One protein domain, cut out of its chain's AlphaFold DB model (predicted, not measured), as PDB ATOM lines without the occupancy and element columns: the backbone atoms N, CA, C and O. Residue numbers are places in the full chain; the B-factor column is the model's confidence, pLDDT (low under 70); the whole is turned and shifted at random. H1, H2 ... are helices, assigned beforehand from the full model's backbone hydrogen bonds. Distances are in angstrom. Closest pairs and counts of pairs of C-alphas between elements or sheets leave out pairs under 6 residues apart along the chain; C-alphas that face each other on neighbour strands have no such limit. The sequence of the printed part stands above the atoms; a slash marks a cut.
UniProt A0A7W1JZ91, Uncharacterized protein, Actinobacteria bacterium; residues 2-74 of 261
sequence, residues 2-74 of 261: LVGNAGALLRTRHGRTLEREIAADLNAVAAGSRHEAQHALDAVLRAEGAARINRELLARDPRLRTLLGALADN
ATOM      1  N   LEU A   2     235.428 222.916 217.186       86.12
ATOM      2  CA  LEU A   2     234.757 222.875 218.494       86.12
ATOM      3  C   LEU A   2     234.580 224.260 219.152       86.12
ATOM      4  O   LEU A   2     233.459 224.653 219.457       86.12
ATOM      5  N   VAL A   3     235.666 225.036 219.265       91.12
ATOM      6  CA  VAL A   3     235.663 226.420 219.783       91.12
ATOM      7  C   VAL A   3     234.693 227.320 219.006       91.12
ATOM      8  O   VAL A   3     233.942 228.093 219.594       91.12
ATOM      9  N   GLY A   4     234.661 227.189 217.676       88.19
ATOM     10  CA  GLY A   4     233.754 227.950 216.817       88.19
ATOM     11  C   GLY A   4     232.286 227.605 217.072       88.19
ATOM     12  O   GLY A   4     231.472 228.508 217.254       88.19
ATOM     13  N   ASN A   5     231.961 226.312 217.162       85.56
ATOM     14  CA  ASN A   5     230.602 225.844 217.443       85.56
ATOM     15  C   ASN A   5     230.134 226.265 218.844       85.56
ATOM     16  O   ASN A   5     229.025 226.778 218.986       85.56
ATOM     17  N   ALA A   6     230.984 226.115 219.864       88.25
ATOM     18  CA  ALA A   6     230.679 226.548 221.229       88.25
ATOM     19  C   ALA A   6     230.456 228.069 221.301       88.25
ATOM     20  O   ALA A   6     229.480 228.535 221.893       88.25
ATOM     21  N   GLY A   7     231.306 228.853 220.630       90.62
ATOM     22  CA  GLY A   7     231.147 230.302 220.546       90.62
ATOM     23  C   GLY A   7     229.897 230.741 219.782       90.62
ATOM     24  O   GLY A   7     229.253 231.713 220.177       90.62
ATOM     25  N   ALA A   8     229.517 230.027 218.720       89.44
ATOM     26  CA  ALA A   8     228.274 230.282 217.999       89.44
ATOM     27  C   ALA A   8     227.044 229.965 218.866       89.44
ATOM     28  O   ALA A   8     226.091 230.746 218.887       89.44
ATOM     29  N   LEU A   9     227.079 228.868 219.628       89.94
ATOM     30  CA  LEU A   9     226.000 228.467 220.533       89.94
ATOM     31  C   LEU A   9     225.783 229.492 221.653       89.94
ATOM     32  O   LEU A   9     224.657 229.954 221.842       89.94
ATOM     33  N   LEU A  10     226.851 229.908 222.345       91.31
ATOM     34  CA  LEU A  10     226.770 230.927 223.403       91.31
ATOM     35  C   LEU A  10     226.237 232.262 222.874       91.31
ATOM     36  O   LEU A  10     225.404 232.904 223.519       91.31
ATOM     37  N   ARG A  11     226.668 232.659 221.675       93.69
ATOM     38  CA  ARG A  11     226.253 233.926 221.071       93.69
ATOM     39  C   ARG A  11     224.788 233.909 220.657       93.69
ATOM     40  O   ARG A  11     224.063 234.842 220.974       93.69
ATOM     41  N   THR A  12     224.359 232.854 219.966       91.50
ATOM     42  CA  THR A  12     223.003 232.762 219.402       91.50
ATOM     43  C   THR A  12     221.933 232.496 220.455       91.50
ATOM     44  O   THR A  12     220.852 233.069 220.359       91.50
ATOM     45  N   ARG A  13     222.210 231.662 221.468       91.44
ATOM     46  CA  ARG A  13     221.217 231.311 222.501       91.44
ATOM     47  C   ARG A  13     221.257 232.193 223.742       91.44
ATOM     48  O   ARG A  13     220.237 232.327 224.411       91.44
ATOM     49  N   HIS A  14     222.417 232.755 224.073       92.88
ATOM     50  CA  HIS A  14     222.622 233.419 225.364       92.88
ATOM     51  C   HIS A  14     223.192 234.835 225.247       92.88
ATOM     52  O   HIS A  14     223.382 235.486 226.272       92.88
ATOM     53  N   GLY A  15     223.470 235.323 224.032       93.44
ATOM     54  CA  GLY A  15     224.050 236.651 223.820       93.44
ATOM     55  C   GLY A  15     225.456 236.808 224.408       93.44
ATOM     56  O   GLY A  15     225.882 237.929 224.675       93.44
ATOM     57  N   ARG A  16     226.176 235.702 224.644       94.06
ATOM     58  CA  ARG A  16     227.501 235.703 225.283       94.06
ATOM     59  C   ARG A  16     228.616 235.361 224.304       94.06
ATOM     60  O   ARG A  16     228.423 234.618 223.344       94.06
ATOM     61  N   THR A  17     229.804 235.895 224.562       95.25
ATOM     62  CA  THR A  17     231.031 235.532 223.850       95.25
ATOM     63  C   THR A  17     231.753 234.401 224.578       95.25
ATOM     64  O   THR A  17     231.654 234.263 225.796       95.25
ATOM     65  N   LEU A  18     232.467 233.568 223.816       94.00
ATOM     66  CA  LEU A  18     233.297 232.507 224.377       94.00
ATOM     67  C   LEU A  18     234.551 233.122 225.001       94.00
ATOM     68  O   LEU A  18     235.321 233.799 224.318       94.00
ATOM     69  N   GLU A  19     234.748 232.882 226.291       95.44
ATOM     70  CA  GLU A  19     235.932 233.340 227.013       95.44
ATOM     71  C   GLU A  19     237.183 232.558 226.590       95.44
ATOM     72  O   GLU A  19     237.111 231.375 226.252       95.44
ATOM     73  N   ARG A  20     238.349 233.225 226.616       94.69
ATOM     74  CA  ARG A  20     239.633 232.624 226.203       94.69
ATOM     75  C   ARG A  20     239.986 231.376 227.011       94.69
ATOM     76  O   ARG A  20     240.522 230.439 226.437       94.69
ATOM     77  N   GLU A  21     239.666 231.371 228.301       94.50
ATOM     78  CA  GLU A  21     239.903 230.241 229.206       94.50
ATOM     79  C   GLU A  21     239.153 228.987 228.730       94.50
ATOM     80  O   GLU A  21     239.759 227.948 228.503       94.50
ATOM     81  N   ILE A  22     237.856 229.116 228.430       93.88
ATOM     82  CA  ILE A  22     237.045 228.007 227.907       93.88
ATOM     83  C   ILE A  22     237.543 227.570 226.530       93.88
ATOM     84  O   ILE A  22     237.566 226.384 226.225       93.88
ATOM     85  N   ALA A  23     237.945 228.510 225.671       94.81
ATOM     86  CA  ALA A  23     238.509 228.159 224.372       94.81
ATOM     87  C   ALA A  23     239.801 227.331 224.502       94.81
ATOM     88  O   ALA A  23     240.016 226.431 223.689       94.81
ATOM     89  N   ALA A  24     240.630 227.612 225.513       94.88
ATOM     90  CA  ALA A  24     241.825 226.831 225.814       94.88
ATOM     91  C   ALA A  24     241.463 225.415 226.283       94.88
ATOM     92  O   ALA A  24     241.990 224.459 225.719       94.88
ATOM     93  N   ASP A  25     240.504 225.271 227.203       94.81
ATOM     94  CA  ASP A  25     240.039 223.951 227.656       94.81
ATOM     95  C   ASP A  25     239.437 223.137 226.505       94.81
ATOM     96  O   ASP A  25     239.770 221.974 226.314       94.81
ATOM     97  N   LEU A  26     238.587 223.752 225.678       93.75
ATOM     98  CA  LEU A  26     237.999 223.095 224.507       93.75
ATOM     99  C   LEU A  26     239.076 222.647 223.506       93.75
ATOM    100  O   LEU A  26     238.949 221.588 222.895       93.75
ATOM    101  N   ASN A  27     240.140 223.431 223.332       93.38
ATOM    102  CA  ASN A  27     241.279 223.009 222.521       93.38
ATOM    103  C   ASN A  27     242.050 221.860 223.178       93.38
ATOM    104  O   ASN A  27     242.428 220.931 222.470       93.38
ATOM    105  N   ALA A  28     242.241 221.882 224.497       93.31
ATOM    106  CA  ALA A  28     242.884 220.793 225.228       93.31
ATOM    107  C   ALA A  28     242.071 219.490 225.152       93.31
ATOM    108  O   ALA A  28     242.655 218.432 224.954       93.31
ATOM    109  N   VAL A  29     240.735 219.557 225.187       92.38
ATOM    110  CA  VAL A  29     239.859 218.397 224.932       92.38
ATOM    111  C   VAL A  29     240.076 217.824 223.529       92.38
ATOM    112  O   VAL A  29     240.048 216.615 223.350       92.38
ATOM    113  N   ALA A  30     240.276 218.677 222.523       89.88
ATOM    114  CA  ALA A  30     240.369 218.240 221.129       89.88
ATOM    115  C   ALA A  30     241.784 217.837 220.677       89.88
ATOM    116  O   ALA A  30     241.909 217.102 219.700       89.88
ATOM    117  N   ALA A  31     242.830 218.369 221.309       88.75
ATOM    118  CA  ALA A  31     244.214 218.245 220.842       88.75
ATOM    119  C   ALA A  31     245.210 217.811 221.928       88.75
ATOM    120  O   ALA A  31     246.371 217.560 221.607       88.75
ATOM    121  N   GLY A  32     244.792 217.759 223.193       89.19
ATOM    122  CA  GLY A  32     245.638 217.324 224.298       89.19
ATOM    123  C   GLY A  32     245.831 215.811 224.328       89.19
ATOM    124  O   GLY A  32     245.118 215.045 223.673       89.19
ATOM    125  N   SER A  33     246.789 215.370 225.137       88.56
ATOM    126  CA  SER A  33     246.897 213.960 225.522       88.56
ATOM    127  C   SER A  33     245.618 213.489 226.228       88.56
ATOM    128  O   SER A  33     244.888 214.297 226.793       88.56
ATOM    129  N   ARG A  34     245.355 212.174 226.283       85.38
ATOM    130  CA  ARG A  34     244.153 211.626 226.951       85.38
ATOM    131  C   ARG A  34     243.952 212.171 228.373       85.38
ATOM    132  O   ARG A  34     242.836 212.489 228.762       85.38
ATOM    133  N   HIS A  35     245.033 212.292 229.144       89.06
ATOM    134  CA  HIS A  35     244.974 212.828 230.504       89.06
ATOM    135  C   HIS A  35     244.619 214.324 230.519       89.06
ATOM    136  O   HIS A  35     243.769 214.748 231.299       89.06
ATOM    137  N   GLU A  36     245.234 215.123 229.644       93.31
ATOM    138  CA  GLU A  36     244.931 216.555 229.513       93.31
ATOM    139  C   GLU A  36     243.511 216.794 228.998       93.31
ATOM    140  O   GLU A  36     242.807 217.648 229.532       93.31
ATOM    141  N   ALA A  37     243.072 216.016 228.008       92.12
ATOM    142  CA  ALA A  37     241.736 216.092 227.444       92.12
ATOM    143  C   ALA A  37     240.673 215.747 228.493       92.12
ATOM    144  O   ALA A  37     239.690 216.475 228.622       92.12
ATOM    145  N   GLN A  38     240.897 214.704 229.302       92.62
ATOM    146  CA  GLN A  38     239.990 214.339 230.392       92.62
ATOM    147  C   GLN A  38     239.951 215.408 231.489       92.62
ATOM    148  O   GLN A  38     238.876 215.777 231.957       92.62
ATOM    149  N   HIS A  39     241.111 215.939 231.882       93.94
ATOM    150  CA  HIS A  39     241.185 217.010 232.874       93.94
ATOM    151  C   HIS A  39     240.470 218.281 232.386       93.94
ATOM    152  O   HIS A  39     239.702 218.894 233.126       93.94
ATOM    153  N   ALA A  40     240.677 218.663 231.123       94.44
ATOM    154  CA  ALA A  40     240.009 219.807 230.511       94.44
ATOM    155  C   ALA A  40     238.493 219.584 230.365       94.44
ATOM    156  O   ALA A  40     237.709 220.502 230.613       94.44
ATOM    157  N   LEU A  41     238.064 218.364 230.021       94.75
ATOM    158  CA  LEU A  41     236.651 217.986 229.998       94.75
ATOM    159  C   LEU A  41     236.018 218.168 231.381       94.75
ATOM    160  O   LEU A  41     234.983 218.827 231.497       94.75
ATOM    161  N   ASP A  42     236.648 217.627 232.422       94.50
ATOM    162  CA  ASP A  42     236.160 217.729 233.797       94.50
ATOM    163  C   ASP A  42     236.055 219.190 234.249       94.50
ATOM    164  O   ASP A  42     235.031 219.579 234.819       94.50
ATOM    165  N   ALA A  43     237.048 220.026 233.928       93.44
ATOM    166  CA  ALA A  43     237.027 221.458 234.228       93.44
ATOM    167  C   ALA A  43     235.839 222.176 233.557       93.44
ATOM    168  O   ALA A  43     235.140 222.975 234.194       93.44
ATOM    169  N   VAL A  44     235.556 221.859 232.286       93.38
ATOM    170  CA  VAL A  44     234.404 222.408 231.550       93.38
ATOM    171  C   VAL A  44     233.081 221.934 232.159       93.38
ATOM    172  O   VAL A  44     232.171 222.746 232.329       93.38
ATOM    173  N   LEU A  45     232.961 220.653 232.517       93.19
ATOM    174  CA  LEU A  45     231.710 220.080 233.031       93.19
ATOM    175  C   LEU A  45     231.404 220.466 234.481       93.19
ATOM    176  O   LEU A  45     230.233 220.629 234.829       93.19
ATOM    177  N   ARG A  46     232.427 220.643 235.322       92.69
ATOM    178  CA  ARG A  46     232.271 221.092 236.717       92.69
ATOM    179  C   ARG A  46     232.095 222.601 236.852       92.69
ATOM    180  O   ARG A  46     231.803 223.079 237.944       92.69
ATOM    181  N   ALA A  47     232.236 223.338 235.750       89.94
ATOM    182  CA  ALA A  47     232.141 224.790 235.713       89.94
ATOM    183  C   ALA A  47     233.079 225.500 236.706       89.94
ATOM    184  O   ALA A  47     232.724 226.518 237.303       89.94
ATOM    185  N   GLU A  48     234.289 224.970 236.867       84.19
ATOM    186  CA  GLU A  48     235.332 225.571 237.701       84.19
ATOM    187  C   GLU A  48     235.849 226.879 237.068       84.19
ATOM    188  O   GLU A  48     235.620 227.118 235.888       84.19
ATOM    189  N   GLY A  49     236.521 227.757 237.820       87.44
ATOM    190  CA  GLY A  49     237.201 228.951 237.280       87.44
ATOM    191  C   GLY A  49     236.347 230.215 237.064       87.44
ATOM    192  O   GLY A  49     235.185 230.300 237.465       87.44
ATOM    193  N   ALA A  50     236.955 231.237 236.447       84.62
ATOM    194  CA  ALA A  50     236.361 232.575 236.304       84.62
ATOM    195  C   ALA A  50     235.192 232.603 235.302       84.62
ATOM    196  O   ALA A  50     234.212 233.326 235.495       84.62
ATOM    197  N   ALA A  51     235.245 231.738 234.287       90.62
ATOM    198  CA  ALA A  51     234.239 231.603 233.237       90.62
ATOM    199  C   ALA A  51     233.034 230.712 233.621       90.62
ATOM    200  O   ALA A  51     232.361 230.148 232.749       90.62
ATOM    201  N   ARG A  52     232.751 230.550 234.923       92.94
ATOM    202  CA  ARG A  52     231.781 229.579 235.463       92.94
ATOM    203  C   ARG A  52     230.416 229.612 234.767       92.94
ATOM    204  O   ARG A  52     229.902 228.564 234.397       92.94
ATOM    205  N   ILE A  53     229.834 230.792 234.532       93.81
ATOM    206  CA  ILE A  53     228.497 230.888 233.910       93.81
ATOM    207  C   ILE A  53     228.506 230.316 232.485       93.81
ATOM    208  O   ILE A  53     227.587 229.600 232.095       93.81
ATOM    209  N   ASN A  54     229.541 230.617 231.699       91.56
ATOM    210  CA  ASN A  54     229.657 230.093 230.341       91.56
ATOM    211  C   ASN A  54     229.861 228.570 230.355       91.56
ATOM    212  O   ASN A  54     229.234 227.874 229.559       91.56
ATOM    213  N   ARG A  55     230.660 228.042 231.293       93.50
ATOM    214  CA  ARG A  55     230.827 226.593 231.480       93.50
ATOM    215  C   ARG A  55     229.523 225.903 231.894       93.50
ATOM    216  O   ARG A  55     229.168 224.903 231.285       93.50
ATOM    217  N   GLU A  56     228.753 226.471 232.826       94.06
ATOM    218  CA  GLU A  56     227.430 225.947 233.210       94.06
ATOM    219  C   GLU A  56     226.471 225.877 232.009       94.06
ATOM    220  O   GLU A  56     225.737 224.899 231.855       94.06
ATOM    221  N   LEU A  57     226.476 226.893 231.136       92.56
ATOM    222  CA  LEU A  57     225.649 226.900 229.924       92.56
ATOM    223  C   LEU A  57     226.074 225.811 228.929       92.56
ATOM    224  O   LEU A  57     225.212 225.140 228.362       92.56
ATOM    225  N   LEU A  58     227.381 225.611 228.740       91.12
ATOM    226  CA  LEU A  58     227.915 224.567 227.862       91.12
ATOM    227  C   LEU A  58     227.656 223.160 228.424       91.12
ATOM    228  O   LEU A  58     227.222 222.283 227.681       91.12
ATOM    229  N   ALA A  59     227.855 222.956 229.728       92.38
ATOM    230  CA  ALA A  59     227.641 221.678 230.409       92.38
ATOM    231  C   ALA A  59     226.166 221.235 230.404       92.38
ATOM    232  O   ALA A  59     225.875 220.038 230.453       92.38
ATOM    233  N   ARG A  60     225.230 222.191 230.323       93.44
ATOM    234  CA  ARG A  60     223.792 221.921 230.197       93.44
ATOM    235  C   ARG A  60     223.367 221.482 228.800       93.44
ATOM    236  O   ARG A  60     222.281 220.919 228.689       93.44
ATOM    237  N   ASP A  61     224.156 221.732 227.752       89.81
ATOM    238  CA  ASP A  61     223.816 221.267 226.404       89.81
ATOM    239  C   ASP A  61     224.207 219.783 226.243       89.81
ATOM    240  O   ASP A  61     225.400 219.459 226.206       89.81
ATOM    241  N   PRO A  62     223.235 218.855 226.121       85.56
ATOM    242  CA  PRO A  62     223.533 217.425 226.085       85.56
ATOM    243  C   PRO A  62     224.375 217.032 224.872       85.56
ATOM    244  O   PRO A  62     225.212 216.140 224.975       85.56
ATOM    245  N   ARG A  63     224.186 217.705 223.728       83.31
ATOM    246  CA  ARG A  63     224.903 217.382 222.487       83.31
ATOM    247  C   ARG A  63     226.368 217.747 222.611       83.31
ATOM    248  O   ARG A  63     227.227 216.970 222.205       83.31
ATOM    249  N   LEU A  64     226.644 218.925 223.171       86.38
ATOM    250  CA  LEU A  64     228.013 219.353 223.407       86.38
ATOM    251  C   LEU A  64     228.685 218.451 224.438       86.38
ATOM    252  O   LEU A  64     229.805 218.019 224.197       86.38
ATOM    253  N   ARG A  65     228.001 218.112 225.536       88.75
ATOM    254  CA  ARG A  65     228.546 217.195 226.544       88.75
ATOM    255  C   ARG A  65     228.941 215.853 225.933       88.75
ATOM    256  O   ARG A  65     230.052 215.393 226.180       88.75
ATOM    257  N   THR A  66     228.080 215.254 225.109       82.31
ATOM    258  CA  THR A  66     228.416 213.981 224.464       82.31
ATOM    259  C   THR A  66     229.540 214.133 223.443       82.31
ATOM    260  O   THR A  66     230.410 213.274 223.383       82.31
ATOM    261  N   LEU A  67     229.587 215.236 222.689       83.94
ATOM    262  CA  LEU A  67     230.691 215.507 221.764       83.94
ATOM    263  C   LEU A  67     232.030 215.682 222.497       83.94
ATOM    264  O   LEU A  67     233.041 215.157 222.045       83.94
ATOM    265  N   LEU A  68     232.042 216.416 223.610       88.94
ATOM    266  CA  LEU A  68     233.243 216.636 224.414       88.94
ATOM    267  C   LEU A  68     233.713 215.344 225.084       88.94
ATOM    268  O   LEU A  68     234.903 215.061 225.051       88.94
ATOM    269  N   GLY A  69     232.786 214.541 225.616       87.31
ATOM    270  CA  GLY A  69     233.091 213.198 226.111       87.31
ATOM    271  C   GLY A  69     233.688 212.324 225.013       87.31
ATOM    272  O   GLY A  69     234.768 211.778 225.179       87.31
ATOM    273  N   ALA A  70     233.059 212.295 223.835       81.38
ATOM    274  CA  ALA A  70     233.553 211.517 222.706       81.38
ATOM    275  C   ALA A  70     234.958 211.946 222.248       81.38
ATOM    276  O   ALA A  70     235.736 211.076 221.873       81.38
ATOM    277  N   LEU A  71     235.283 213.245 222.293       85.62
ATOM    278  CA  LEU A  71     236.613 213.775 221.964       85.62
ATOM    279  C   LEU A  71     237.666 213.495 223.043       85.62
ATOM    280  O   LEU A  71     238.821 213.267 222.706       85.62
ATOM    281  N   ALA A  72     237.286 213.514 224.322       86.94
ATOM    282  CA  ALA A  72     238.206 213.187 225.410       86.94
ATOM    283  C   ALA A  72     238.487 211.679 225.487       86.94
ATOM    284  O   ALA A  72     239.618 211.265 225.744       86.94
ATOM    285  N   ASP A  73     237.460 210.862 225.232       81.69
ATOM    286  CA  ASP A  73     237.548 209.404 225.275       81.69
ATOM    287  C   ASP A  73     238.181 208.815 224.009       81.69
ATOM    288  O   ASP A  73     238.837 207.777 224.088       81.69
ATOM    289  N   ASN A  74     237.991 209.454 222.848       72.50
ATOM    290  CA  ASN A  74     238.441 208.935 221.556       72.50
ATOM    291  C   ASN A  74     239.223 209.994 220.781       72.50
ATOM    292  O   ASN A  74     238.806 211.144 220.661       72.50
TER     293      ASN A  74
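AT A GLANCE: This is residues 2 to 74 of the 261 residues of an uncharacterized protein of Actinobacteria bacterium (UniProt A0A7W1JZ91). Five short helices make a compact cluster: H2, H3 and H5 come together near Val 29, Ala 37 and Ala 72, while H1 reaches to the other end of the long axis and H4 crosses between H1 and the end of H3. H3 and H5 lie side by side, running opposite ways. The printed part has 73 residues, is all helix, H1 to H5 in chain order with no named strand, and is compact, with a radius of gyration of the C-alphas of 10.9 A and spans of 32 by 23 by 18 A.

IN THESE COORDINATES: Find C-alpha 2 at (234.757, 222.875, 218.494); from there H1, residues 2 to 14, runs 17.5 A. Next come H2, residues 20 to 31, 16.0 A, and H3, residues 34 to 46, 18.1 A. H4, residues 52 to 59, spans 10.3 A. H5, residues 62 to 73, covers 16.2 A and ends at C-alpha 73, (237.548, 209.404, 225.275).

HOW THE PARTS SIT: Start at Val 3: its C-alpha is 5.7 A from that of Ala 23, the closest pair of the hairpin H1 and H2, which H1 touches with residues 2 to 3 alone. H2 and H3 form a second hairpin, at a steep tilt of 39 degrees; their closest C-alphas, Val 29 and Ala 37, are 3.9 A apart. H3 touches H5 at a shallow tilt of 23 degrees, opposite ways, closest at the C-alphas of Ala 37 and Ala 72, 5.0 A. H4 touches H1 about perpendicular, at 74 degrees, with C-alphas 6 and 58 closest at 7.5 A. H1 and H3 are apart. In all five helices every O i to N i+4 pair is within hydrogen-bond range.

THE WHOLE: Look for the two farthest C-alphas at Gly 15 and His 35, 32.4 A apart. The printed part has no cut, and its four links between helices are tight. Mean pLDDT of the printed part is 90.4, and no printed residue is under 70.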